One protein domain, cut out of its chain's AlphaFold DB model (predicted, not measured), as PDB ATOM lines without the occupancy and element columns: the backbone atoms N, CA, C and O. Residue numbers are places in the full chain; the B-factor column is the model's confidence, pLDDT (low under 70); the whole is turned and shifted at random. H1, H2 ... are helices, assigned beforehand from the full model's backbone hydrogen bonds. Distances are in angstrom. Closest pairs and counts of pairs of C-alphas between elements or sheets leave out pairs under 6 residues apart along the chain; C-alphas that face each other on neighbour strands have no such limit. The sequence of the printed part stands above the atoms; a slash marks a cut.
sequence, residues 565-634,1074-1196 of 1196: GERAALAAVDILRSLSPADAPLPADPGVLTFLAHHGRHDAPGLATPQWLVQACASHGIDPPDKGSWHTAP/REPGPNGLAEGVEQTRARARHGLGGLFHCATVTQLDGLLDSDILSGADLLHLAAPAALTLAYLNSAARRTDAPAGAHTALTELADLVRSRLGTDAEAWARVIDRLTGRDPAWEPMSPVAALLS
ATOM      1  N   GLY A 565      37.734  37.229  -8.978       85.81
ATOM      2  CA  GLY A 565      36.956  37.284  -7.736       85.81
ATOM      3  C   GLY A 565      35.910  36.172  -7.667       85.81
ATOM      4  O   GLY A 565      35.805  35.482  -6.659       85.81
ATOM      5  N   GLU A 566      35.214  35.929  -8.775       89.44
ATOM      6  CA  GLU A 566      34.266  34.823  -8.929       89.44
ATOM      7  C   GLU A 566      34.949  33.454  -8.822       89.44
ATOM      8  O   GLU A 566      34.437  32.567  -8.144       89.44
ATOM      9  N   ARG A 567      36.137  33.274  -9.423       90.75
ATOM     10  CA  ARG A 567      36.915  32.028  -9.260       90.75
ATOM     11  C   ARG A 567      37.325  31.787  -7.806       90.75
ATOM     12  O   ARG A 567      37.363  30.648  -7.353       90.75
ATOM     13  N   ALA A 568      37.580  32.859  -7.058       92.81
ATOM     14  CA  ALA A 568      37.905  32.802  -5.638       92.81
ATOM     15  C   ALA A 568      36.688  32.537  -4.728       92.81
ATOM     16  O   ALA A 568      36.876  32.231  -3.549       92.81
ATOM     17  N   ALA A 569      35.455  32.606  -5.247       94.94
ATOM     18  CA  ALA A 569      34.234  32.470  -4.454       94.94
ATOM     19  C   ALA A 569      34.153  31.131  -3.707       94.94
ATOM     20  O   ALA A 569      33.782  31.114  -2.536       94.94
ATOM     21  N   LEU A 570      34.551  30.016  -4.335       96.06
ATOM     22  CA  LEU A 570      34.531  28.709  -3.673       96.06
ATOM     23  C   LEU A 570      35.475  28.663  -2.466       96.06
ATOM     24  O   LEU A 570      35.060  28.256  -1.384       96.06
ATOM     25  N   ALA A 571      36.723  29.104  -2.635       95.75
ATOM     26  CA  ALA A 571      37.694  29.157  -1.543       95.75
ATOM     27  C   ALA A 571      37.254  30.134  -0.437       95.75
ATOM     28  O   ALA A 571      37.447  29.850   0.747       95.75
ATOM     29  N   ALA A 572      36.616  31.249  -0.815       96.81
ATOM     30  CA  ALA A 572      36.054  32.221   0.114       96.81
ATOM     31  C   ALA A 572      34.899  31.639   0.946       96.81
ATOM     32  O   ALA A 572      34.903  31.752   2.169       96.81
ATOM     33  N   VAL A 573      33.939  30.956   0.318       96.56
ATOM     34  CA  VAL A 573      32.853  30.276   1.041       96.56
ATOM     35  C   VAL A 573      33.410  29.151   1.917       96.56
ATOM     36  O   VAL A 573      32.993  29.009   3.064       96.56
ATOM     37  N   ASP A 574      34.383  28.385   1.419       96.50
ATOM     38  CA  ASP A 574      35.001  27.283   2.159       96.50
ATOM     39  C   ASP A 574      35.682  27.753   3.456       96.50
ATOM     40  O   ASP A 574      35.443  27.161   4.510       96.50
ATOM     41  N   ILE A 575      36.447  28.857   3.424       96.81
ATOM     42  CA  ILE A 575      37.078  29.386   4.648       96.81
ATOM     43  C   ILE A 575      36.029  29.909   5.631       96.81
ATOM     44  O   ILE A 575      36.091  29.563   6.810       96.81
ATOM     45  N   LEU A 576      35.019  30.654   5.161       97.12
ATOM     46  CA  LEU A 576      33.946  31.164   6.021       97.12
ATOM     47  C   LEU A 576      33.197  30.015   6.706       97.12
ATOM     48  O   LEU A 576      32.936  30.079   7.906       97.12
ATOM     49  N   ARG A 577      32.896  28.934   5.974       94.12
ATOM     50  CA  ARG A 577      32.240  27.744   6.535       94.12
ATOM     51  C   ARG A 577      33.132  27.000   7.521       94.12
ATOM     52  O   ARG A 577      32.641  26.578   8.564       94.12
ATOM     53  N   SER A 578      34.426  26.865   7.233       94.00
ATOM     54  CA  SER A 578      35.364  26.182   8.135       94.00
ATOM     55  C   SER A 578      35.510  26.876   9.498       94.00
ATOM     56  O   SER A 578      35.832  26.222  10.486       94.00
ATOM     57  N   LEU A 579      35.229  28.185   9.556       94.38
ATOM     58  CA  LEU A 579      35.257  29.002  10.773       94.38
ATOM     59  C   LEU A 579      33.877  29.128  11.446       94.38
ATOM     60  O   LEU A 579      33.762  29.730  12.514       94.38
ATOM     61  N   SER A 580      32.830  28.580  10.826       90.44
ATOM     62  CA  SER A 580      31.452  28.653  11.316       90.44
ATOM     63  C   SER A 580      31.074  27.459  12.208       90.44
ATOM     64  O   SER A 580      31.719  26.410  12.145       90.44
ATOM     65  N   PRO A 581      30.028  27.588  13.047       82.19
ATOM     66  CA  PRO A 581      29.444  26.460  13.771       82.19
ATOM     67  C   PRO A 581      29.001  25.316  12.838       82.19
ATOM     68  O   PRO A 581      28.646  25.543  11.683       82.19
ATOM     69  N   ALA A 582      28.984  24.077  13.342       79.88
ATOM     70  CA  ALA A 582      28.662  22.888  12.542       79.88
ATOM     71  C   ALA A 582      27.239  22.896  11.939       79.88
ATOM     72  O   ALA A 582      26.979  22.190  10.967       79.88
ATOM     73  N   ASP A 583      26.332  23.690  12.504       82.44
ATOM     74  CA  ASP A 583      24.946  23.885  12.084       82.44
ATOM     75  C   ASP A 583      24.744  25.077  11.126       82.44
ATOM     76  O   ASP A 583      23.607  25.441  10.829       82.44
ATOM     77  N   ALA A 584      25.819  25.673  10.592       87.00
ATOM     78  CA  ALA A 584      25.712  26.741   9.600       87.00
ATOM     79  C   ALA A 584      24.970  26.276   8.321       87.00
ATOM     80  O   ALA A 584      25.342  25.254   7.718       87.00
ATOM     81  N   PRO A 585      23.963  27.038   7.850       88.81
ATOM     82  CA  PRO A 585      23.074  26.622   6.767       88.81
ATOM     83  C   PRO A 585      23.841  26.378   5.464       88.81
ATOM     84  O   PRO A 585      24.743  27.138   5.108       88.81
ATOM     85  N   LEU A 586      23.514  25.295   4.755       88.75
ATOM     86  CA  LEU A 586      24.077  24.997   3.433       88.75
ATOM     87  C   LEU A 586      23.402  25.861   2.354       88.75
ATOM     88  O   LEU A 586      22.213  26.160   2.480       88.75
ATOM     89  N   PRO A 587      24.117  26.240   1.276       89.75
ATOM     90  CA  PRO A 587      23.479  26.876   0.130       89.75
ATOM     91  C   PRO A 587      22.437  25.924  -0.471       89.75
ATOM     92  O   PRO A 587      22.767  24.791  -0.807       89.75
ATOM     93  N   ALA A 588      21.191  26.386  -0.597       88.00
ATOM     94  CA  ALA A 588      20.074  25.591  -1.122       88.00
ATOM     95  C   ALA A 588      19.631  26.018  -2.535       88.00
ATOM     96  O   ALA A 588      18.784  25.370  -3.145       88.00
ATOM     97  N   ASP A 589      20.175  27.125  -3.053       89.69
ATOM     98  CA  ASP A 589      19.865  27.617  -4.394       89.69
ATOM     99  C   ASP A 589      20.634  26.800  -5.457       89.69
ATOM    100  O   ASP A 589      21.872  26.815  -5.458       89.69
ATOM    101  N   PRO A 590      19.945  26.107  -6.386       88.88
ATOM    102  CA  PRO A 590      20.601  25.281  -7.397       88.88
ATOM    103  C   PRO A 590      21.518  26.058  -8.351       88.88
ATOM    104  O   PRO A 590      22.510  25.504  -8.825       88.88
ATOM    105  N   GLY A 591      21.219  27.328  -8.636       89.12
ATOM    106  CA  GLY A 591      22.046  28.180  -9.490       89.12
ATOM    107  C   GLY A 591      23.381  28.510  -8.828       89.12
ATOM    108  O   GLY A 591      24.430  28.380  -9.454       89.12
ATOM    109  N   VAL A 592      23.353  28.839  -7.534       92.06
ATOM    110  CA  VAL A 592      24.563  29.052  -6.718       92.06
ATOM    111  C   VAL A 592      25.397  27.774  -6.623       92.06
ATOM    112  O   VAL A 592      26.612  27.816  -6.809       92.06
ATOM    113  N   LEU A 593      24.763  26.631  -6.351       93.19
ATOM    114  CA  LEU A 593      25.457  25.343  -6.264       93.19
ATOM    115  C   LEU A 593      26.093  24.951  -7.600       93.19
ATOM    116  O   LEU A 593      27.238  24.504  -7.624       93.19
ATOM    117  N   THR A 594      25.393  25.188  -8.712       91.00
ATOM    118  CA  THR A 594      25.926  24.966 -10.062       91.00
ATOM    119  C   THR A 594      27.135  25.861 -10.325       91.00
ATOM    120  O   THR A 594      28.166  25.358 -10.769       91.00
ATOM    121  N   PHE A 595      27.054  27.154 -10.001       92.69
ATOM    122  CA  PHE A 595      28.170  28.092 -10.152       92.69
ATOM    123  C   PHE A 595      29.402  27.658  -9.346       92.69
ATOM    124  O   PHE A 595      30.502  27.579  -9.889       92.69
ATOM    125  N   LEU A 596      29.223  27.308  -8.065       93.31
ATOM    126  CA  LEU A 596      30.318  26.851  -7.202       93.31
ATOM    127  C   LEU A 596      30.885  25.492  -7.642       93.31
ATOM    128  O   LEU A 596      32.065  25.222  -7.417       93.31
ATOM    129  N   ALA A 597      30.077  24.635  -8.274       91.69
ATOM    130  CA  ALA A 597      30.523  23.359  -8.826       91.69
ATOM    131  C   ALA A 597      31.391  23.519 -10.088       91.69
ATOM    132  O   ALA A 597      32.267  22.687 -10.308       91.69
ATOM    133  N   HIS A 598      31.211  24.588 -10.875       89.50
ATOM    134  CA  HIS A 598      31.998  24.886 -12.083       89.50
ATOM    135  C   HIS A 598      33.334  25.589 -11.765       89.50
ATOM    136  O   HIS A 598      33.649  26.645 -12.314       89.50
ATOM    137  N   HIS A 599      34.135  25.007 -10.872       88.00
ATOM    138  CA  HIS A 599      35.483  25.487 -10.550       88.00
ATOM    139  C   HIS A 599      36.560  24.667 -11.267       88.00
ATOM    140  O   HIS A 599      36.415  23.462 -11.462       88.00
ATOM    141  N   GLY A 600      37.686  25.297 -11.614       84.88
ATOM    142  CA  GLY A 600      38.854  24.565 -12.090       84.88
ATOM    143  C   GLY A 600      39.569  23.835 -10.950       84.88
ATOM    144  O   GLY A 600      39.553  24.274  -9.799       84.88
ATOM    145  N   ARG A 601      40.314  22.767 -11.268       85.31
ATOM    146  CA  ARG A 601      41.149  22.040 -10.286       85.31
ATOM    147  C   ARG A 601      42.109  22.942  -9.492       85.31
ATOM    148  O   ARG A 601      42.459  22.612  -8.365       85.31
ATOM    149  N   HIS A 602      42.562  24.043 -10.087       85.25
ATOM    150  CA  HIS A 602      43.483  24.998  -9.466       85.25
ATOM    151  C   HIS A 602      42.790  26.007  -8.537       85.25
ATOM    152  O   HIS A 602      43.458  26.567  -7.673       85.25
ATOM    153  N   ASP A 603      41.478  26.205  -8.687       86.81
ATOM    154  CA  ASP A 603      40.667  27.089  -7.839       86.81
ATOM    155  C   ASP A 603      40.049  26.332  -6.646       86.81
ATOM    156  O   ASP A 603      39.537  26.939  -5.705       86.81
ATOM    157  N   ALA A 604      40.096  24.993  -6.670       90.62
ATOM    158  CA  ALA A 604      39.586  24.146  -5.602       90.62
ATOM    159  C   ALA A 604      40.433  24.299  -4.319       90.62
ATOM    160  O   ALA A 604      41.642  24.027  -4.352       90.62
ATOM    161  N   PRO A 605      39.831  24.666  -3.171       92.69
ATOM    162  CA  PRO A 605      40.558  24.775  -1.909       92.69
ATOM    163  C   PRO A 605      41.126  23.406  -1.501       92.69
ATOM    164  O   PRO A 605      40.436  22.389  -1.507       92.69
ATOM    165  N   GLY A 606      42.421  23.349  -1.184       90.88
ATOM    166  CA  GLY A 606      43.116  22.085  -0.917       90.88
ATOM    167  C   GLY A 606      43.287  21.173  -2.144       90.88
ATOM    168  O   GLY A 606      43.610  19.998  -1.976       90.88
ATOM    169  N   LEU A 607      43.055  21.672  -3.369       92.00
ATOM    170  CA  LEU A 607      43.000  20.894  -4.621       92.00
ATOM    171  C   LEU A 607      41.957  19.763  -4.616       92.00
ATOM    172  O   LEU A 607      42.094  18.786  -5.361       92.00
ATOM    173  N   ALA A 608      40.926  19.889  -3.782       93.19
ATOM    174  CA  ALA A 608      39.817  18.953  -3.694       93.19
ATOM    175  C   ALA A 608      38.489  19.705  -3.636       93.19
ATOM    176  O   ALA A 608      38.403  20.794  -3.073       93.19
ATOM    177  N   THR A 609      37.433  19.110  -4.184       93.94
ATOM    178  CA  THR A 609      36.096  19.678  -4.012       93.94
ATOM    179  C   THR A 609      35.666  19.533  -2.542       93.94
ATOM    180  O   THR A 609      35.700  18.413  -2.019       93.94
ATOM    181  N   PRO A 610      35.242  20.615  -1.855       94.88
ATOM    182  CA  PRO A 610      34.815  20.535  -0.460       94.88
ATOM    183  C   PRO A 610      33.654  19.561  -0.236       94.88
ATOM    184  O   PRO A 610      32.680  19.555  -0.987       94.88
ATOM    185  N   GLN A 611      33.710  18.779   0.849       92.88
ATOM    186  CA  GLN A 611      32.673  17.784   1.160       92.88
ATOM    187  C   GLN A 611      31.284  18.406   1.350       92.88
ATOM    188  O   GLN A 611      30.294  17.811   0.934       92.88
ATOM    189  N   TRP A 612      31.207  19.607   1.929       93.88
ATOM    190  CA  TRP A 612      29.940  20.317   2.108       93.88
ATOM    191  C   TRP A 612      29.288  20.670   0.761       93.88
ATOM    192  O   TRP A 612      28.068  20.602   0.646       93.88
ATOM    193  N   LEU A 613      30.086  20.990  -0.268       94.69
ATOM    194  CA  LEU A 613      29.581  21.290  -1.608       94.69
ATOM    195  C   LEU A 613      29.091  20.011  -2.285       94.69
ATOM    196  O   LEU A 613      28.003  20.001  -2.845       94.69
ATOM    197  N   VAL A 614      29.847  18.912  -2.169       93.75
ATOM    198  CA  VAL A 614      29.429  17.595  -2.678       93.75
ATOM    199  C   VAL A 614      28.090  17.170  -2.068       93.75
ATOM    200  O   VAL A 614      27.200  16.725  -2.789       93.75
ATOM    201  N   GLN A 615      27.929  17.330  -0.752       92.00
ATOM    202  CA  GLN A 615      26.691  17.002  -0.038       92.00
ATOM    203  C   GLN A 615      25.517  17.887  -0.476       92.00
ATOM    204  O   GLN A 615      24.438  17.361  -0.739       92.00
ATOM    205  N   ALA A 616      25.730  19.202  -0.597       93.06
ATOM    206  CA  ALA A 616      24.695  20.137  -1.034       93.06
ATOM    207  C   ALA A 616      24.289  19.909  -2.503       93.06
ATOM    208  O   ALA A 616      23.107  19.861  -2.826       93.06
ATOM    209  N   CYS A 617      25.244  19.677  -3.405       93.81
ATOM    210  CA  CYS A 617      24.940  19.322  -4.792       93.81
ATOM    211  C   CYS A 617      24.146  18.010  -4.871       93.81
ATOM    212  O   CYS A 617      23.135  17.949  -5.570       93.81
ATOM    213  N   ALA A 618      24.531  16.991  -4.094       91.19
ATOM    214  CA  ALA A 618      23.819  15.714  -4.051       91.19
ATOM    215  C   ALA A 618      22.374  15.855  -3.542       91.19
ATOM    216  O   ALA A 618      21.472  15.235  -4.105       91.19
ATOM    217  N   SER A 619      22.119  16.692  -2.527       91.56
ATOM    218  CA  SER A 619      20.756  16.926  -2.021       91.56
ATOM    219  C   SER A 619      19.855  17.672  -3.010       91.56
ATOM    220  O   SER A 619      18.635  17.610  -2.879       91.56
ATOM    221  N   HIS A 620      20.440  18.349  -4.003       91.44
ATOM    222  CA  HIS A 620      19.730  19.086  -5.052       91.44
ATOM    223  C   HIS A 620      19.816  18.426  -6.440       91.44
ATOM    224  O   HIS A 620      19.362  19.015  -7.419       91.44
ATOM    225  N   GLY A 621      20.359  17.205  -6.538       88.81
ATOM    226  CA  GLY A 621      20.460  16.463  -7.800       88.81
ATOM    227  C   GLY A 621      21.401  17.099  -8.832       88.81
ATOM    228  O   GLY A 621      21.153  16.981 -10.029       88.81
ATOM    229  N   ILE A 622      22.441  17.804  -8.380       89.31
ATOM    230  CA  ILE A 622      23.440  18.458  -9.234       89.31
ATOM    231  C   ILE A 622      24.660  17.542  -9.374       89.31
ATOM    232  O   ILE A 622      25.329  17.222  -8.388       89.31
ATOM    233  N   ASP A 623      24.958  17.156 -10.612       86.25
ATOM    234  CA  ASP A 623      26.119  16.340 -10.965       86.25
ATOM    235  C   ASP A 623      27.395  17.191 -11.150       86.25
ATOM    236  O   ASP A 623      27.310  18.386 -11.447       86.25
ATOM    237  N   PRO A 624      28.597  16.601 -10.998       84.06
ATOM    238  CA  PRO A 624      29.849  17.294 -11.287       84.06
ATOM    239  C   PRO A 624      29.950  17.692 -12.782       84.06
ATOM    240  O   PRO A 624      29.612  16.880 -13.649       84.06
ATOM    241  N   PRO A 625      30.462  18.898 -13.109       74.75
ATOM    242  CA  PRO A 625      30.448  19.439 -14.475       74.75
ATOM    243  C   PRO A 625      31.215  18.607 -15.522       74.75
ATOM    244  O   PRO A 625      30.779  18.474 -16.665       74.75
ATOM    245  N   ASP A 626      32.348  18.007 -15.145       65.06
ATOM    246  CA  ASP A 626      33.320  17.408 -16.075       65.06
ATOM    247  C   ASP A 626      33.058  15.921 -16.399       65.06
ATOM    248  O   ASP A 626      33.995  15.126 -16.424       65.06
ATOM    249  N   LYS A 627      31.802  15.489 -16.621       59.12
ATOM    250  CA  LYS A 627      31.422  14.076 -16.939       59.12
ATOM    251  C   LYS A 627      32.127  13.003 -16.070       59.12
ATOM    252  O   LYS A 627      32.266  11.847 -16.475       59.12
ATOM    253  N   GLY A 628      32.593  13.386 -14.888       59.94
ATOM    254  CA  GLY A 628      33.680  12.747 -14.163       59.94
ATOM    255  C   GLY A 628      33.650  13.192 -12.708       59.94
ATOM    256  O   GLY A 628      33.096  14.232 -12.372       59.94
ATOM    257  N   SER A 629      34.171  12.342 -11.830       79.38
ATOM    258  CA  SER A 629      34.128  12.514 -10.377       79.38
ATOM    259  C   SER A 629      34.606  13.894  -9.907       79.38
ATOM    260  O   SER A 629      35.523  14.465 -10.496       79.38
ATOM    261  N   TRP A 630      34.069  14.352  -8.772       88.31
ATOM    262  CA  TRP A 630      34.591  15.487  -8.004       88.31
ATOM    263  C   TRP A 630      36.120  15.447  -7.858       88.31
ATOM    264  O   TRP A 630      36.722  14.372  -7.772       88.31
ATOM    265  N   HIS A 631      36.758  16.615  -7.811       90.12
ATOM    266  CA  HIS A 631      38.212  16.696  -7.741       90.12
ATOM    267  C   HIS A 631      38.746  16.133  -6.419       90.12
ATOM    268  O   HIS A 631      38.285  16.496  -5.336       90.12
ATOM    269  N   THR A 632      39.775  15.290  -6.509       89.81
ATOM    270  CA  THR A 632      40.507  14.751  -5.357       89.81
ATOM    271  C   THR A 632      41.924  15.313  -5.305       89.81
ATOM    272  O   THR A 632      42.631  15.321  -6.322       89.81
ATOM    273  N   ALA A 633      42.364  15.708  -4.109       90.50
ATOM    274  CA  ALA A 633      43.719  16.196  -3.890       90.50
ATOM    275  C   ALA A 633      44.763  15.126  -4.272       90.50
ATOM    276  O   ALA A 633      44.584  13.945  -3.953       90.50
ATOM    277  N   PRO A 634      45.865  15.500  -4.950       90.81
ATOM    278  CA  PRO A 634      46.966  14.576  -5.192       90.81
ATOM    279  C   PRO A 634      47.640  14.186  -3.869       90.81
ATOM    280  O   PRO A 634      47.767  15.001  -2.957       90.81
ATOM    281  N   ARG A1074      49.854  52.281  -9.366       88.62
ATOM    282  CA  ARG A1074      50.261  50.899  -9.641       88.62
ATOM    283  C   ARG A1074      50.056  50.016  -8.416       88.62
ATOM    284  O   ARG A1074      50.182  50.455  -7.278       88.62
ATOM    285  N   GLU A1075      49.747  48.756  -8.661       88.75
ATOM    286  CA  GLU A1075      49.572  47.792  -7.584       88.75
ATOM    287  C   GLU A1075      50.923  47.496  -6.887       88.75
ATOM    288  O   GLU A1075      51.935  47.339  -7.583       88.75
ATOM    289  N   PRO A1076      50.974  47.462  -5.538       89.94
ATOM    290  CA  PRO A1076      52.200  47.216  -4.777       89.94
ATOM    291  C   PRO A1076      52.739  45.800  -4.987       89.94
ATOM    292  O   PRO A1076      51.971  44.843  -5.008       89.94
ATOM    293  N   GLY A1077      54.063  45.653  -5.051       87.69
ATOM    294  CA  GLY A1077      54.715  44.344  -4.942       87.69
ATOM    295  C   GLY A1077      54.760  43.827  -3.492       87.69
ATOM    296  O   GLY A1077      54.210  44.469  -2.595       87.69
ATOM    297  N   PRO A1078      55.466  42.712  -3.226       87.00
ATOM    298  CA  PRO A1078      55.597  42.146  -1.876       87.00
ATOM    299  C   PRO A1078      56.301  43.086  -0.884       87.00
ATOM    300  O   PRO A1078      56.036  43.027   0.306       87.00
ATOM    301  N   ASN A1079      57.153  43.996  -1.368       85.00
ATOM    302  CA  ASN A1079      57.837  45.004  -0.548       85.00
ATOM    303  C   ASN A1079      57.053  46.331  -0.443       85.00
ATOM    304  O   ASN A1079      57.604  47.338   0.001       85.00
ATOM    305  N   GLY A1080      55.803  46.368  -0.912       88.00
ATOM    306  CA  GLY A1080      55.011  47.592  -1.024       88.00
ATOM    307  C   GLY A1080      55.406  48.495  -2.193       88.00
ATOM    308  O   GLY A1080      56.132  48.110  -3.114       88.00
ATOM    309  N   LEU A1081      54.863  49.710  -2.173       86.50
ATOM    310  CA  LEU A1081      55.224  50.797  -3.077       86.50
ATOM    311  C   LEU A1081      56.508  51.488  -2.606       86.50
ATOM    312  O   LEU A1081      56.726  51.661  -1.407       86.50
ATOM    313  N   ALA A1082      57.333  51.941  -3.554       76.06
ATOM    314  CA  ALA A1082      58.548  52.709  -3.251       76.06
ATOM    315  C   ALA A1082      58.226  54.015  -2.505       76.06
ATOM    316  O   ALA A1082      59.028  54.512  -1.725       76.06
ATOM    317  N   GLU A1083      57.029  54.533  -2.750       79.06
ATOM    318  CA  GLU A1083      56.471  55.753  -2.198       79.06
ATOM    319  C   GLU A1083      56.170  55.667  -0.695       79.06
ATOM    320  O   GLU A1083      56.129  56.708  -0.042       79.06
ATOM    321  N   GLY A1084      55.976  54.457  -0.154       84.69
ATOM    322  CA  GLY A1084      55.793  54.232   1.279       84.69
ATOM    323  C   GLY A1084      54.568  53.403   1.679       84.69
ATOM    324  O   GLY A1084      53.757  52.943   0.864       84.69
ATOM    325  N   VAL A1085      54.453  53.206   2.996       91.19
ATOM    326  CA  VAL A1085      53.409  52.396   3.647       91.19
ATOM    327  C   VAL A1085      52.021  52.999   3.439       91.19
ATOM    328  O   VAL A1085      51.080  52.277   3.111       91.19
ATOM    329  N   GLU A1086      51.878  54.318   3.580       92.56
ATOM    330  CA  GLU A1086      50.577  54.989   3.475       92.56
ATOM    331  C   GLU A1086      49.967  54.859   2.078       92.56
ATOM    332  O   GLU A1086      48.784  54.548   1.946       92.56
ATOM    333  N   GLN A1087      50.772  55.029   1.029       91.44
ATOM    334  CA  GLN A1087      50.347  54.877  -0.363       91.44
ATOM    335  C   GLN A1087      50.011  53.420  -0.663       91.44
ATOM    336  O   GLN A1087      49.036  53.151  -1.361       91.44
ATOM    337  N   THR A1088      50.779  52.481  -0.102       92.69
ATOM    338  CA  THR A1088      50.501  51.045  -0.232       92.69
ATOM    339  C   THR A1088      49.149  50.693   0.390       92.69
ATOM    340  O   THR A1088      48.314  50.072  -0.268       92.69
ATOM    341  N   ARG A1089      48.879  51.165   1.615       94.69
ATOM    342  CA  ARG A1089      47.580  51.004   2.289       94.69
ATOM    343  C   ARG A1089      46.452  51.693   1.524       94.69
ATOM    344  O   ARG A1089      45.392  51.110   1.328       94.69
ATOM    345  N   ALA A1090      46.665  52.917   1.047       93.50
ATOM    346  CA  ALA A1090      45.665  53.620   0.250       93.50
ATOM    347  C   ALA A1090      45.333  52.843  -1.034       93.50
ATOM    348  O   ALA A1090      44.159  52.682  -1.363       93.50
ATOM    349  N   ARG A1091      46.347  52.300  -1.721       93.31
ATOM    350  CA  ARG A1091      46.164  51.497  -2.934       93.31
ATOM    351  C   ARG A1091      45.459  50.169  -2.663       93.31
ATOM    352  O   ARG A1091      44.651  49.755  -3.494       93.31
ATOM    353  N   ALA A1092      45.719  49.528  -1.524       93.81
ATOM    354  CA  ALA A1092      45.109  48.250  -1.152       93.81
ATOM    355  C   ALA A1092      43.569  48.309  -1.057       93.81
ATOM    356  O   ALA A1092      42.907  47.316  -1.355       93.81
ATOM    357  N   ARG A1093      42.993  49.487  -0.758       91.75
ATOM    358  CA  ARG A1093      41.534  49.736  -0.781       91.75
ATOM    359  C   ARG A1093      40.901  49.588  -2.159       91.75
ATOM    360  O   ARG A1093      39.701  49.394  -2.270       91.75
ATOM    361  N   HIS A1094      41.707  49.696  -3.208       89.75
ATOM    362  CA  HIS A1094      41.253  49.676  -4.594       89.75
ATOM    363  C   HIS A1094      41.719  48.419  -5.338       89.75
ATOM    364  O   HIS A1094      41.781  48.417  -6.568       89.75
ATOM    365  N   GLY A1095      42.122  47.361  -4.627       86.19
ATOM    366  CA  GLY A1095      42.456  46.066  -5.230       86.19
ATOM    367  C   GLY A1095      43.901  45.610  -5.056       86.19
ATOM    368  O   GLY A1095      44.825  46.349  -5.389       86.19
ATOM    369  N   LEU A1096      44.068  44.363  -4.625       87.81
ATOM    370  CA  LEU A1096      45.300  43.573  -4.630       87.81
ATOM    371  C   LEU A1096      45.061  42.233  -5.352       87.81
ATOM    372  O   LEU A1096      43.916  41.833  -5.574       87.81
ATOM    373  N   GLY A1097      46.134  41.521  -5.700       74.81
ATOM    374  CA  GLY A1097      46.093  40.231  -6.388       74.81
ATOM    375  C   GLY A1097      45.943  40.311  -7.912       74.81
ATOM    376  O   GLY A1097      45.568  39.318  -8.536       74.81
ATOM    377  N   GLY A1098      46.211  41.470  -8.522       75.94
ATOM    378  CA  GLY A1098      46.162  41.704  -9.972       75.94
ATOM    379  C   GLY A1098      47.529  41.672 -10.674       75.94
ATOM    380  O   GLY A1098      47.597  41.746 -11.907       75.94
ATOM    381  N   LEU A1099      48.633  41.543  -9.927       72.19
ATOM    382  CA  LEU A1099      49.990  41.552 -10.476       72.19
ATOM    383  C   LEU A1099      50.335  40.276 -11.260       72.19
ATOM    384  O   LEU A1099      50.681  39.243 -10.703       72.19
ATOM    385  N   PHE A1100      50.397  40.373 -12.589       67.19
ATOM    386  CA  PHE A1100      50.744  39.233 -13.459       67.19
ATOM    387  C   PHE A1100      52.137  38.605 -13.204       67.19
ATOM    388  O   PHE A1100      52.385  37.462 -13.588       67.19
ATOM    389  N   HIS A1101      53.074  39.346 -12.609       74.56
ATOM    390  CA  HIS A1101      54.450  38.891 -12.370       74.56
ATOM    391  C   HIS A1101      54.724  38.482 -10.916       74.56
ATOM    392  O   HIS A1101      55.858  38.134 -10.605       74.56
ATOM    393  N   CYS A1102      53.715  38.508 -10.040       83.06
ATOM    394  CA  CYS A1102      53.847  38.145  -8.633       83.06
ATOM    395  C   CYS A1102      52.592  37.393  -8.178       83.06
ATOM    396  O   CYS A1102      51.490  37.921  -8.283       83.06
ATOM    397  N   ALA A1103      52.744  36.168  -7.672       87.00
ATOM    398  CA  ALA A1103      51.622  35.435  -7.096       87.00
ATOM    399  C   ALA A1103      50.998  36.217  -5.924       87.00
ATOM    400  O   ALA A1103      51.722  36.740  -5.074       87.00
ATOM    401  N   THR A1104      49.661  36.244  -5.833       89.88
ATOM    402  CA  THR A1104      48.913  36.933  -4.759       89.88
ATOM    403  C   THR A1104      49.381  36.514  -3.367       89.88
ATOM    404  O   THR A1104      49.476  37.338  -2.464       89.88
ATOM    405  N   VAL A1105      49.727  35.235  -3.214       92.31
ATOM    406  CA  VAL A1105      50.293  34.681  -1.983       92.31
ATOM    407  C   VAL A1105      51.608  35.371  -1.611       92.31
ATOM    408  O   VAL A1105      51.729  35.877  -0.504       92.31
ATOM    409  N   THR A1106      52.559  35.462  -2.545       91.44
ATOM    410  CA  THR A1106      53.844  36.149  -2.332       91.44
ATOM    411  C   THR A1106      53.650  37.627  -2.015       91.44
ATOM    412  O   THR A1106      54.329  38.164  -1.144       91.44
ATOM    413  N   GLN A1107      52.732  38.287  -2.728       92.25
ATOM    414  CA  GLN A1107      52.421  39.699  -2.528       92.25
ATOM    415  C   GLN A1107      51.901  39.950  -1.107       92.25
ATOM    416  O   GLN A1107      52.460  40.781  -0.398       92.25
ATOM    417  N   LEU A1108      50.856  39.232  -0.682       94.88
ATOM    418  CA  LEU A1108      50.240  39.433   0.630       94.88
ATOM    419  C   LEU A1108      51.150  38.970   1.769       94.88
ATOM    420  O   LEU A1108      51.251  39.684   2.763       94.88
ATOM    421  N   ASP A1109      51.871  37.855   1.603       94.69
ATOM    422  CA  ASP A1109      52.827  37.401   2.615       94.69
ATOM    423  C   ASP A1109      53.926  38.445   2.848       94.69
ATOM    424  O   ASP A1109      54.189  38.818   3.987       94.69
ATOM    425  N   GLY A1110      54.506  38.990   1.771       90.94
ATOM    426  CA  GLY A1110      55.540  40.022   1.873       90.94
ATOM    427  C   GLY A1110      55.050  41.317   2.527       90.94
ATOM    428  O   GLY A1110      55.768  41.906   3.339       90.94
ATOM    429  N   LEU A1111      53.816  41.741   2.225       93.62
ATOM    430  CA  LEU A1111      53.217  42.941   2.820       93.62
ATOM    431  C   LEU A1111      52.950  42.782   4.324       93.62
ATOM    432  O   LEU A1111      53.044  43.771   5.051       93.62
ATOM    433  N   LEU A1112      52.630  41.565   4.779       95.31
ATOM    434  CA  LEU A1112      52.443  41.240   6.196       95.31
ATOM    435  C   LEU A1112      53.779  41.091   6.926       95.31
ATOM    436  O   LEU A1112      53.946  41.669   7.991       95.31
ATOM    437  N   ASP A1113      54.736  40.358   6.351       91.38
ATOM    438  CA  ASP A1113      56.067  40.157   6.943       91.38
ATOM    439  C   ASP A1113      56.858  41.469   7.066       91.38
ATOM    440  O   ASP A1113      57.733  41.593   7.920       91.38
ATOM    441  N   SER A1114      56.552  42.453   6.214       87.12
ATOM    442  CA  SER A1114      57.154  43.792   6.250       87.12
ATOM    443  C   SER A1114      56.380  44.792   7.125       87.12
ATOM    444  O   SER A1114      56.693  45.982   7.084       87.12
ATOM    445  N   ASP A1115      55.340  44.353   7.845       92.88
ATOM    446  CA  ASP A1115      54.435  45.189   8.656       92.88
ATOM    447  C   ASP A1115      53.781  46.362   7.885       92.88
ATOM    448  O   ASP A1115      53.285  47.338   8.462       92.88
ATOM    449  N   ILE A1116      53.744  46.280   6.550       93.88
ATOM    450  CA  ILE A1116      53.115  47.293   5.694       93.88
ATOM    451  C   ILE A1116      51.597  47.187   5.828       93.88
ATOM    452  O   ILE A1116      50.917  48.207   5.982       93.88
ATOM    453  N   LEU A1117      51.078  45.959   5.812       95.75
ATOM    454  CA  LEU A1117      49.703  45.630   6.169       95.75
ATOM    455  C   LEU A1117      49.694  44.827   7.471       95.75
ATOM    456  O   LEU A1117      50.531  43.957   7.679       95.75
ATOM    457  N   SER A1118      48.721  45.100   8.334       96.12
ATOM    458  CA  SER A1118      48.404  44.262   9.490       96.12
ATOM    459  C   SER A1118      47.316  43.231   9.155       96.12
ATOM    460  O   SER A1118      46.638  43.328   8.130       96.12
ATOM    461  N   GLY A1119      47.091  42.263  10.053       95.19
ATOM    462  CA  GLY A1119      45.966  41.327   9.925       95.19
ATOM    463  C   GLY A1119      44.600  42.030   9.872       95.19
ATOM    464  O   GLY A1119      43.745  41.654   9.074       95.19
ATOM    465  N   ALA A1120      44.434  43.116  10.634       96.38
ATOM    466  CA  ALA A1120      43.232  43.945  10.591       96.38
ATOM    467  C   ALA A1120      43.097  44.690   9.250       96.38
ATOM    468  O   ALA A1120      42.001  44.766   8.690       96.38
ATOM    469  N   ASP A1121      44.204  45.194   8.684       96.75
ATOM    470  CA  ASP A1121      44.177  45.844   7.367       96.75
ATOM    471  C   ASP A1121      43.713  44.873   6.270       96.75
ATOM    472  O   ASP A1121      42.984  45.285   5.367       96.75
ATOM    473  N   LEU A1122      44.057  43.581   6.346       95.50
ATOM    474  CA  LEU A1122      43.547  42.594   5.387       95.50
ATOM    475  C   LEU A1122      42.018  42.497   5.404       95.50
ATOM    476  O   LEU A1122      41.400  42.407   4.347       95.50
ATOM    477  N   LEU A1123      41.401  42.510   6.586       97.19
ATOM    478  CA  LEU A1123      39.957  42.308   6.714       97.19
ATOM    479  C   LEU A1123      39.147  43.581   6.462       97.19
ATOM    480  O   LEU A1123      38.075  43.515   5.861       97.19
ATOM    481  N   HIS A1124      39.646  44.728   6.924       96.38
ATOM    482  CA  HIS A1124      38.892  45.988   6.936       96.38
ATOM    483  C   HIS A1124      39.268  46.947   5.812       96.38
ATOM    484  O   HIS A1124      38.502  47.863   5.520       96.38
ATOM    485  N   LEU A1125      40.433  46.768   5.186       95.25
ATOM    486  CA  LEU A1125      40.983  47.726   4.230       95.25
ATOM    487  C   LEU A1125      41.300  47.092   2.871       95.25
ATOM    488  O   LEU A1125      41.003  47.711   1.853       95.25
ATOM    489  N   ALA A1126      41.883  45.894   2.827       94.75
ATOM    490  CA  ALA A1126      42.272  45.257   1.573       94.75
ATOM    491  C   ALA A1126      41.056  44.754   0.779       94.75
ATOM    492  O   ALA A1126      40.195  44.040   1.296       94.75
ATOM    493  N   ALA A1127      41.031  45.088  -0.507       93.50
ATOM    494  CA  ALA A1127      40.034  44.635  -1.470       93.50
ATOM    495  C   ALA A1127      40.706  43.852  -2.616       93.50
ATOM    496  O   ALA A1127      41.897  44.050  -2.866       93.50
ATOM    497  N   PRO A1128      39.969  43.020  -3.372       94.06
ATOM    498  CA  PRO A1128      38.583  42.617  -3.137       94.06
ATOM    499  C   PRO A1128      38.473  41.480  -2.107       94.06
ATOM    500  O   PRO A1128      39.321  40.586  -2.054       94.06
ATOM    501  N   ALA A1129      37.381  41.469  -1.336       95.56
ATOM    502  CA  ALA A1129      37.130  40.499  -0.266       95.56
ATOM    503  C   ALA A1129      37.304  39.030  -0.693       95.56
ATOM    504  O   ALA A1129      37.879  38.242   0.053       95.56
ATOM    505  N   ALA A1130      36.844  38.659  -1.894       94.19
ATOM    506  CA  ALA A1130      36.933  37.285  -2.392       94.19
ATOM    507  C   ALA A1130      38.389  36.797  -2.524       94.19
ATOM    508  O   ALA A1130      38.704  35.686  -2.101       94.19
ATOM    509  N   LEU A1131      39.291  37.639  -3.047       94.56
ATOM    510  CA  LEU A1131      40.711  37.295  -3.181       94.56
ATOM    511  C   LEU A1131      41.406  37.245  -1.817       94.56
ATOM    512  O   LEU A1131      42.190  36.327  -1.577       94.56
ATOM    513  N   THR A1132      41.080  38.169  -0.909       96.38
ATOM    514  CA  THR A1132      41.590  38.138   0.470       96.38
ATOM    515  C   THR A1132      41.160  36.859   1.191       96.38
ATOM    516  O   THR A1132      41.984  36.202   1.821       96.38
ATOM    517  N   LEU A1133      39.892  36.452   1.071       97.38
ATOM    518  CA  LEU A1133      39.391  35.220   1.685       97.38
ATOM    519  C   LEU A1133      40.012  33.963   1.061       97.38
ATOM    520  O   LEU A1133      40.364  33.040   1.791       97.38
ATOM    521  N   ALA A1134      40.208  33.922  -0.259       95.38
ATOM    522  CA  ALA A1134      40.917  32.817  -0.905       95.38
ATOM    523  C   ALA A1134      42.388  32.732  -0.461       95.38
ATOM    524  O   ALA A1134      42.890  31.635  -0.206       95.38
ATOM    525  N   TYR A1135      43.061  33.875  -0.294       96.12
ATOM    526  CA  TYR A1135      44.389  33.931   0.317       96.12
ATOM    527  C   TYR A1135      44.376  33.377   1.746       96.12
ATOM    528  O   TYR A1135      45.200  32.520   2.059       96.12
ATOM    529  N   LEU A1136      43.422  33.794   2.588       97.50
ATOM    530  CA  LEU A1136      43.291  33.297   3.963       97.50
ATOM    531  C   LEU A1136      42.968  31.793   4.013       97.50
ATOM    532  O   LEU A1136      43.483  31.103   4.888       97.50
ATOM    533  N   ASN A1137      42.199  31.257   3.054       96.56
ATOM    534  CA  ASN A1137      41.986  29.810   2.906       96.56
ATOM    535  C   ASN A1137      43.314  29.074   2.662       96.56
ATOM    536  O   ASN A1137      43.614  28.090   3.335       96.56
ATOM    537  N   SER A1138      44.133  29.588   1.739       95.06
ATOM    538  CA  SER A1138      45.482  29.075   1.463       95.06
ATOM    539  C   SER A1138      46.391  29.193   2.696       95.06
ATOM    540  O   SER A1138      47.031  28.220   3.093       95.06
ATOM    541  N   ALA A1139      46.406  30.356   3.354       96.00
ATOM    542  CA  ALA A1139      47.218  30.617   4.540       96.00
ATOM    543  C   ALA A1139      46.868  29.674   5.701       96.00
ATOM    544  O   ALA A1139      47.769  29.136   6.332       96.00
ATOM    545  N   ALA A1140      45.580  29.386   5.924       96.00
ATOM    546  CA  ALA A1140      45.123  28.452   6.958       96.00
ATOM    547  C   ALA A1140      45.615  27.007   6.749       96.00
ATOM    548  O   ALA A1140      45.649  26.220   7.695       96.00
ATOM    549  N   ARG A1141      45.980  26.636   5.515       93.19
ATOM    550  CA  ARG A1141      46.481  25.298   5.155       93.19
ATOM    551  C   ARG A1141      48.007  25.219   5.166       93.19
ATOM    552  O   ARG A1141      48.562  24.121   5.158       93.19
ATOM    553  N   ARG A1142      48.691  26.362   5.162       93.94
ATOM    554  CA  ARG A1142      50.147  26.467   5.100       93.94
ATOM    555  C   ARG A1142      50.758  26.612   6.488       93.94
ATOM    556  O   ARG A1142      50.287  27.382   7.314       93.94
ATOM    557  N   THR A1143      51.867  25.920   6.725       90.81
ATOM    558  CA  THR A1143      52.607  25.992   7.997       90.81
ATOM    559  C   THR A1143      53.523  27.210   8.101       90.81
ATOM    560  O   THR A1143      53.988  27.534   9.187       90.81
ATOM    561  N   ASP A1144      53.811  27.866   6.977       92.00
ATOM    562  CA  ASP A1144      54.743  28.988   6.856       92.00
ATOM    563  C   ASP A1144      54.041  30.339   6.642       92.00
ATOM    564  O   ASP A1144      54.704  31.306   6.274       92.00
ATOM    565  N   ALA A1145      52.719  30.411   6.828       93.75
ATOM    566  CA  ALA A1145      51.972  31.655   6.684       93.75
ATOM    567  C   ALA A1145      52.407  32.709   7.735       93.75
ATOM    568  O   ALA A1145      52.677  32.348   8.886       93.75
ATOM    569  N   PRO A1146      52.438  34.012   7.393       94.94
ATOM    570  CA  PRO A1146      52.832  35.074   8.321       94.94
ATOM    571  C   PRO A1146      51.973  35.152   9.585       94.94
ATOM    572  O   PRO A1146      50.782  34.817   9.584       94.94
ATOM    573  N   ALA A1147      52.533  35.695  10.669       94.38
ATOM    574  CA  ALA A1147      51.790  35.928  11.912       94.38
ATOM    575  C   ALA A1147      50.567  36.842  11.692       94.38
ATOM    576  O   ALA A1147      49.497  36.588  12.240       94.38
ATOM    577  N   GLY A1148      50.692  37.851  10.821       96.06
ATOM    578  CA  GLY A1148      49.583  38.731  10.448       96.06
ATOM    579  C   GLY A1148      48.395  37.993   9.814       96.06
ATOM    580  O   GLY A1148      47.249  38.341  10.098       96.06
ATOM    581  N   ALA A1149      48.639  36.931   9.037       96.88
ATOM    582  CA  ALA A1149      47.579  36.103   8.459       96.88
ATOM    583  C   ALA A1149      46.843  35.285   9.535       96.88
ATOM    584  O   ALA A1149      45.621  35.171   9.494       96.88
ATOM    585  N   HIS A1150      47.560  34.777  10.542       95.44
ATOM    586  CA  HIS A1150      46.957  34.080  11.684       95.44
ATOM    587  C   HIS A1150      46.101  35.017  12.550       95.44
ATOM    588  O   HIS A1150      45.007  34.644  12.982       95.44
ATOM    589  N   THR A1151      46.565  36.252  12.761       96.81
ATOM    590  CA  THR A1151      45.776  37.304  13.420       96.81
ATOM    591  C   THR A1151      44.497  37.594  12.631       96.81
ATOM    592  O   THR A1151      43.417  37.603  13.217       96.81
ATOM    593  N   ALA A1152      44.594  37.735  11.303       97.56
ATOM    594  CA  ALA A1152      43.430  37.919  10.436       97.56
ATOM    595  C   ALA A1152      42.469  36.717  10.477       97.56
ATOM    596  O   ALA A1152      41.262  36.907  10.528       97.56
ATOM    597  N   LEU A1153      42.962  35.475  10.503       97.75
ATOM    598  CA  LEU A1153      42.110  34.285  10.636       97.75
ATOM    599  C   LEU A1153      41.356  34.253  11.973       97.75
ATOM    600  O   LEU A1153      40.177  33.902  12.005       97.75
ATOM    601  N   THR A1154      42.021  34.644  13.063       96.62
ATOM    602  CA  THR A1154      41.406  34.726  14.397       96.62
ATOM    603  C   THR A1154      40.288  35.766  14.415       96.62
ATOM    604  O   THR A1154      39.168  35.467  14.823       96.62
ATOM    605  N   GLU A1155      40.557  36.966  13.899       97.38
ATOM    606  CA  GLU A1155      39.562  38.037  13.814       97.38
ATOM    607  C   GLU A1155      38.422  37.698  12.839       97.38
ATOM    608  O   GLU A1155      37.253  37.955  13.127       97.38
ATOM    609  N   LEU A1156      38.728  37.048  11.710       97.94
ATOM    610  CA  LEU A1156      37.725  36.562  10.765       97.94
ATOM    611  C   LEU A1156      36.777  35.555  11.425       97.94
ATOM    612  O   LEU A1156      35.577  35.611  11.176       97.94
ATOM    613  N   ALA A1157      37.280  34.667  12.285       96.75
ATOM    614  CA  ALA A1157      36.438  33.727  13.024       96.75
ATOM    615  C   ALA A1157      35.452  34.451  13.958       96.75
ATOM    616  O   ALA A1157      34.281  34.069  14.042       96.75
ATOM    617  N   ASP A1158      35.889  35.527  14.617       95.50
ATOM    618  CA  ASP A1158      35.018  36.355  15.455       95.50
ATOM    619  C   ASP A1158      33.995  37.149  14.621       95.50
ATOM    620  O   ASP A1158      32.823  37.247  15.007       95.50
ATOM    621  N   LEU A1159      34.376  37.647  13.438       96.31
ATOM    622  CA  LEU A1159      33.449  38.276  12.488       96.31
ATOM    623  C   LEU A1159      32.411  37.280  11.958       96.31
ATOM    624  O   LEU A1159      31.223  37.584  11.968       96.31
ATOM    625  N   VAL A1160      32.821  36.073  11.557       96.31
ATOM    626  CA  VAL A1160      31.903  35.015  11.103       96.31
ATOM    627  C   VAL A1160      30.931  34.636  12.219       96.31
ATOM    628  O   VAL A1160      29.728  34.558  11.976       96.31
ATOM    629  N   ARG A1161      31.409  34.470  13.458       93.56
ATOM    630  CA  ARG A1161      30.550  34.134  14.605       93.56
ATOM    631  C   ARG A1161      29.554  35.247  14.936       93.56
ATOM    632  O   ARG A1161      28.411  34.946  15.260       93.56
ATOM    633  N   SER A1162      29.983  36.509  14.882       93.69
ATOM    634  CA  SER A1162      29.155  37.660  15.268       93.69
ATOM    635  C   SER A1162      28.211  38.154  14.171       93.69
ATOM    636  O   SER A1162      27.149  38.679  14.496       93.69
ATOM    637  N   ARG A1163      28.580  38.010  12.891       94.44
ATOM    638  CA  ARG A1163      27.820  38.541  11.745       94.44
ATOM    639  C   ARG A1163      27.041  37.492  10.965       94.44
ATOM    640  O   ARG A1163      25.985  37.823  10.440       94.44
ATOM    641  N   LEU A1164      27.551  36.263  10.876       94.12
ATOM    642  CA  LEU A1164      26.876  35.171  10.167       94.12
ATOM    643  C   LEU A1164      26.226  34.199  11.149       94.12
ATOM    644  O   LEU A1164      25.029  33.953  11.063       94.12
ATOM    645  N   GLY A1165      26.997  33.648  12.093       90.19
ATOM    646  CA  GLY A1165      26.510  32.630  13.026       90.19
ATOM    647  C   GLY A1165      25.729  31.526  12.299       90.19
ATOM    648  O   GLY A1165      26.228  30.924  11.344       90.19
ATOM    649  N   THR A1166      24.488  31.304  12.730       90.38
ATOM    650  CA  THR A1166      23.521  30.381  12.111       90.38
ATOM    651  C   THR A1166      22.430  31.098  11.295       90.38
ATOM    652  O   THR A1166      21.457  30.467  10.887       90.38
ATOM    653  N   ASP A1167      22.574  32.403  11.028       92.44
ATOM    654  CA  ASP A1167      21.596  33.212  10.286       92.44
ATOM    655  C   ASP A1167      21.619  32.891   8.781       92.44
ATOM    656  O   ASP A1167      22.525  33.283   8.038       92.44
ATOM    657  N   ALA A1168      20.583  32.194   8.312       91.12
ATOM    658  CA  ALA A1168      20.434  31.802   6.914       91.12
ATOM    659  C   ALA A1168      20.347  32.985   5.939       91.12
ATOM    660  O   ALA A1168      20.828  32.869   4.809       91.12
ATOM    661  N   GLU A1169      19.785  34.125   6.348       92.12
ATOM    662  CA  GLU A1169      19.698  35.296   5.476       92.12
ATOM    663  C   GLU A1169      21.060  35.963   5.310       92.12
ATOM    664  O   GLU A1169      21.419  36.354   4.197       92.12
ATOM    665  N   ALA A1170      21.843  36.062   6.387       92.94
ATOM    666  CA  ALA A1170      23.205  36.585   6.325       92.94
ATOM    667  C   ALA A1170      24.100  35.729   5.419       92.94
ATOM    668  O   ALA A1170      24.791  36.265   4.549       92.94
ATOM    669  N   TRP A1171      24.022  34.401   5.553       94.69
ATOM    670  CA  TRP A1171      24.717  33.468   4.665       94.69
ATOM    671  C   TRP A1171      24.301  33.637   3.201       94.69
ATOM    672  O   TRP A1171      25.169  33.739   2.333       94.69
ATOM    673  N   ALA A1172      22.997  33.721   2.921       92.44
ATOM    674  CA  ALA A1172      22.498  33.928   1.563       92.44
ATOM    675  C   ALA A1172      23.013  35.244   0.955       92.44
ATOM    676  O   ALA A1172      23.491  35.234  -0.176       92.44
ATOM    677  N   ARG A1173      23.004  36.353   1.713       93.94
ATOM    678  CA  ARG A1173      23.531  37.650   1.247       93.94
ATOM    679  C   ARG A1173      25.015  37.583   0.889       93.94
ATOM    680  O   ARG A1173      25.403  38.055  -0.174       93.94
ATOM    681  N   VAL A1174      25.851  36.998   1.749       95.19
ATOM    682  CA  VAL A1174      27.297  36.876   1.481       95.19
ATOM    683  C   VAL A1174      27.561  36.027   0.242       95.19
ATOM    684  O   VAL A1174      28.402  36.382  -0.583       95.19
ATOM    685  N   ILE A1175      26.833  34.923   0.089       94.50
ATOM    686  CA  ILE A1175      26.960  34.039  -1.071       94.50
ATOM    687  C   ILE A1175      26.499  34.749  -2.350       94.50
ATOM    688  O   ILE A1175      27.198  34.687  -3.360       94.50
ATOM    689  N   ASP A1176      25.380  35.472  -2.316       92.19
ATOM    690  CA  ASP A1176      24.891  36.246  -3.460       92.19
ATOM    691  C   ASP A1176      25.918  37.315  -3.886       92.19
ATOM    692  O   ASP A1176      26.200  37.468  -5.075       92.19
ATOM    693  N   ARG A1177      26.574  37.988  -2.931       93.69
ATOM    694  CA  ARG A1177      27.670  38.940  -3.201       93.69
ATOM    695  C   ARG A1177      28.907  38.267  -3.810       93.69
ATOM    696  O   ARG A1177      29.459  38.769  -4.785       93.69
ATOM    697  N   LEU A1178      29.341  37.124  -3.268       93.25
ATOM    698  CA  LEU A1178      30.520  36.383  -3.752       93.25
ATOM    699  C   LEU A1178      30.315  35.743  -5.133       93.25
ATOM    700  O   LEU A1178      31.279  35.562  -5.872       93.25
ATOM    701  N   THR A1179      29.076  35.401  -5.483       90.62
ATOM    702  CA  THR A1179      28.718  34.771  -6.766       90.62
ATOM    703  C   THR A1179      28.324  35.781  -7.851       90.62
ATOM    704  O   THR A1179      27.891  35.381  -8.930       90.62
ATOM    705  N   GLY A1180      28.467  37.086  -7.581       85.44
ATOM    706  CA  GLY A1180      28.113  38.156  -8.523       85.44
ATOM    707  C   GLY A1180      26.604  38.319  -8.737       85.44
ATOM    708  O   GLY A1180      26.178  38.919  -9.721       85.44
ATOM    709  N   ARG A1181      25.784  37.765  -7.838       86.44
ATOM    710  CA  ARG A1181      24.322  37.771  -7.927       86.44
ATOM    711  C   ARG A1181      23.694  39.055  -7.392       86.44
ATOM    712  O   ARG A1181      22.608  39.418  -7.834       86.44
ATOM    713  N   ASP A1182      24.349  39.710  -6.437       87.25
ATOM    714  CA  ASP A1182      23.921  40.997  -5.888       87.25
ATOM    715  C   ASP A1182      24.429  42.149  -6.782       87.25
ATOM    716  O   ASP A1182      25.607  42.498  -6.702       87.25
ATOM    717  N   PRO A1183      23.582  42.767  -7.633       79.81
ATOM    718  CA  PRO A1183      24.016  43.843  -8.525       79.81
ATOM    719  C   PRO A1183      24.322  45.149  -7.778       79.81
ATOM    720  O   PRO A1183      24.916  46.055  -8.358       79.81
ATOM    721  N   ALA A1184      23.890  45.274  -6.518       84.00
ATOM    722  CA  ALA A1184      24.195  46.426  -5.676       84.00
ATOM    723  C   ALA A1184      25.520  46.253  -4.914       84.00
ATOM    724  O   ALA A1184      25.964  47.188  -4.246       84.00
ATOM    725  N   TRP A1185      26.146  45.076  -4.998       89.69
ATOM    726  CA  TRP A1185      27.429  44.808  -4.369       89.69
ATOM    727  C   TRP A1185      28.566  45.486  -5.125       89.69
ATOM    728  O   TRP A1185      28.743  45.270  -6.321       89.69
ATOM    729  N   GLU A1186      29.379  46.264  -4.413       88.25
ATOM    730  CA  GLU A1186      30.623  46.811  -4.945       88.25
ATOM    731  C   GLU A1186      31.731  45.744  -4.839       88.25
ATOM    732  O   GLU A1186      32.194  45.460  -3.729       88.25
ATOM    733  N   PRO A1187      32.213  45.152  -5.956       83.81
ATOM    734  CA  PRO A1187      33.163  44.032  -5.907       83.81
ATOM    735  C   PRO A1187      34.513  44.399  -5.279       83.81
ATOM    736  O   PRO A1187      35.229  43.528  -4.787       83.81
ATOM    737  N   MET A1188      34.846  45.693  -5.263       88.69
ATOM    738  CA  MET A1188      36.075  46.256  -4.697       88.69
ATOM    739  C   MET A1188      35.944  46.612  -3.211       88.69
ATOM    740  O   MET A1188      36.586  47.541  -2.732       88.69
ATOM    741  N   SER A1189      35.139  45.851  -2.475       93.06
ATOM    742  CA  SER A1189      34.935  46.036  -1.038       93.06
ATOM    743  C   SER A1189      35.806  45.092  -0.191       93.06
ATOM    744  O   SER A1189      36.147  43.993  -0.649       93.06
ATOM    745  N   PRO A1190      36.150  45.477   1.055       96.44
ATOM    746  CA  PRO A1190      36.888  44.637   2.001       96.44
ATOM    747  C   PRO A1190      36.009  43.549   2.647       96.44
ATOM    748  O   PRO A1190      34.778  43.579   2.562       96.44
ATOM    749  N   VAL A1191      36.635  42.583   3.331       97.00
ATOM    750  CA  VAL A1191      35.947  41.429   3.954       97.00
ATOM    751  C   VAL A1191      34.920  41.868   4.998       97.00
ATOM    752  O   VAL A1191      33.809  41.344   5.028       97.00
ATOM    753  N   ALA A1192      35.237  42.867   5.821       95.88
ATOM    754  CA  ALA A1192      34.308  43.375   6.827       95.88
ATOM    755  C   ALA A1192      33.021  43.963   6.216       95.88
ATOM    756  O   ALA A1192      31.939  43.789   6.777       95.88
ATOM    757  N   ALA A1193      33.121  44.606   5.046       95.38
ATOM    758  CA  ALA A1193      31.965  45.111   4.307       95.38
ATOM    759  C   ALA A1193      31.159  43.971   3.667       95.38
ATOM    760  O   ALA A1193      29.934  44.029   3.647       95.38
ATOM    761  N   LEU A1194      31.829  42.906   3.207       96.12
ATOM    762  CA  LEU A1194      31.160  41.715   2.677       96.12
ATOM    763  C   LEU A1194      30.294  41.035   3.744       96.12
ATOM    764  O   LEU A1194      29.197  40.587   3.420       96.12
ATOM    765  N   LEU A1195      30.780  40.967   4.988       94.81
ATOM    766  CA  LEU A1195      30.107  40.314   6.118       94.81
ATOM    767  C   LEU A1195      29.079  41.201   6.843       94.81
ATOM    768  O   LEU A1195      28.387  40.707   7.731       94.81
ATOM    769  N   SER A1196      28.997  42.492   6.507       88.12
ATOM    770  CA  SER A1196      28.014  43.434   7.069       88.12
ATOM    771  C   SER A1196      26.703  43.395   6.291       88.12
ATOM    772  O   SER A1196      25.644  43.379   6.951       88.12
TER     773      SER A1196
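AT A GLANCE: This is residues 565 to 634 and 1074 to 1196 of the 1196 residues of an uncharacterized protein of Streptomyces morookaense (UniProt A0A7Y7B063). Crossed helices make the core: H7 sits in the middle with H1 packed on it, the longest helix, H8, crosses H7, and H9 folds back from the end of H8 to H1. The helical hairpin of H2 and H3 makes one end of the longest axis and H4 the other, with H5, H6 and short H10 packed on the core. The printed part has 193 residues, with ten named helices in the order H1 to H10 and no named strand: the class is all helix. It is compact, with a radius of gyration of the C-alphas of 16.5 A, and only just elongated, spanning 53 by 35 by 32 A.

HOW THE PARTS SIT: H8, residues 1147 to 1164, and H7, residues 1129 to 1141, are the hubs, touching four helices each. H8 touches H7 with residues 1149 to 1153 alone, at a steep tilt of 61 degrees, opposite ways; the closest C-alphas, of Ala 1139 and Ala 1149, are 6.8 A apart. With residues 1148 to 1156 alone H8 touches H6, residues 1119 to 1124; the closest C-alphas are those of Gly 1119 and Ala 1152, 4.3 A. With residues 1147 to 1149 alone it touches H5, residues 1104 to 1113; the closest C-alphas are those of Leu 1112 and Gly 1148, 5.7 A. H9, residues 1168 to 1178, and H8 touch only at the corner, and only just, with 3 pairs of C-alphas within 8 A. H1, residues 569 to 578, touches H7 at a steep tilt of 54 degrees, the same way, C-alphas 572 and 1133 being closest at 4.8 A. H10, residues 1191 to 1194, touches H7 and H6. H2, residues 590 to 597, and H3, residues 611 to 619, form a hairpin, with the closest C-alphas, 593 and 617, 6.2 A apart. H4, residues 1085 to 1092, touches no helix. Every O i to N i+4 pair is within hydrogen-bond range in H1, H2, H3, H4, H5, H8 and H9; H6 has 1 of 2, H7 has 8 of 9, and H10 is too short for such a pair.

IN THESE COORDINATES: H8 is 25.0 A long from C-alpha 1147 at (51.790, 35.928, 11.912) to C-alpha 1164 at (26.876, 35.171, 10.167). H7 is 18.7 A long and H9 15.4 A. H1 begins at C-alpha 569 (34.234, 32.470, -4.454).

THE WHOLE: The two C-alphas farthest apart, of Gly 621 and Glu 1083, are 53.6 A apart. Residues 635 to 1073 are not printed, and 36.7 A separate C-alphas 634 and 1074. The links H1 to H2, H2 to H3, H4 to H5 and H9 to H10 are long. Residues 626 to 628 and 1100 have pLDDT under 70.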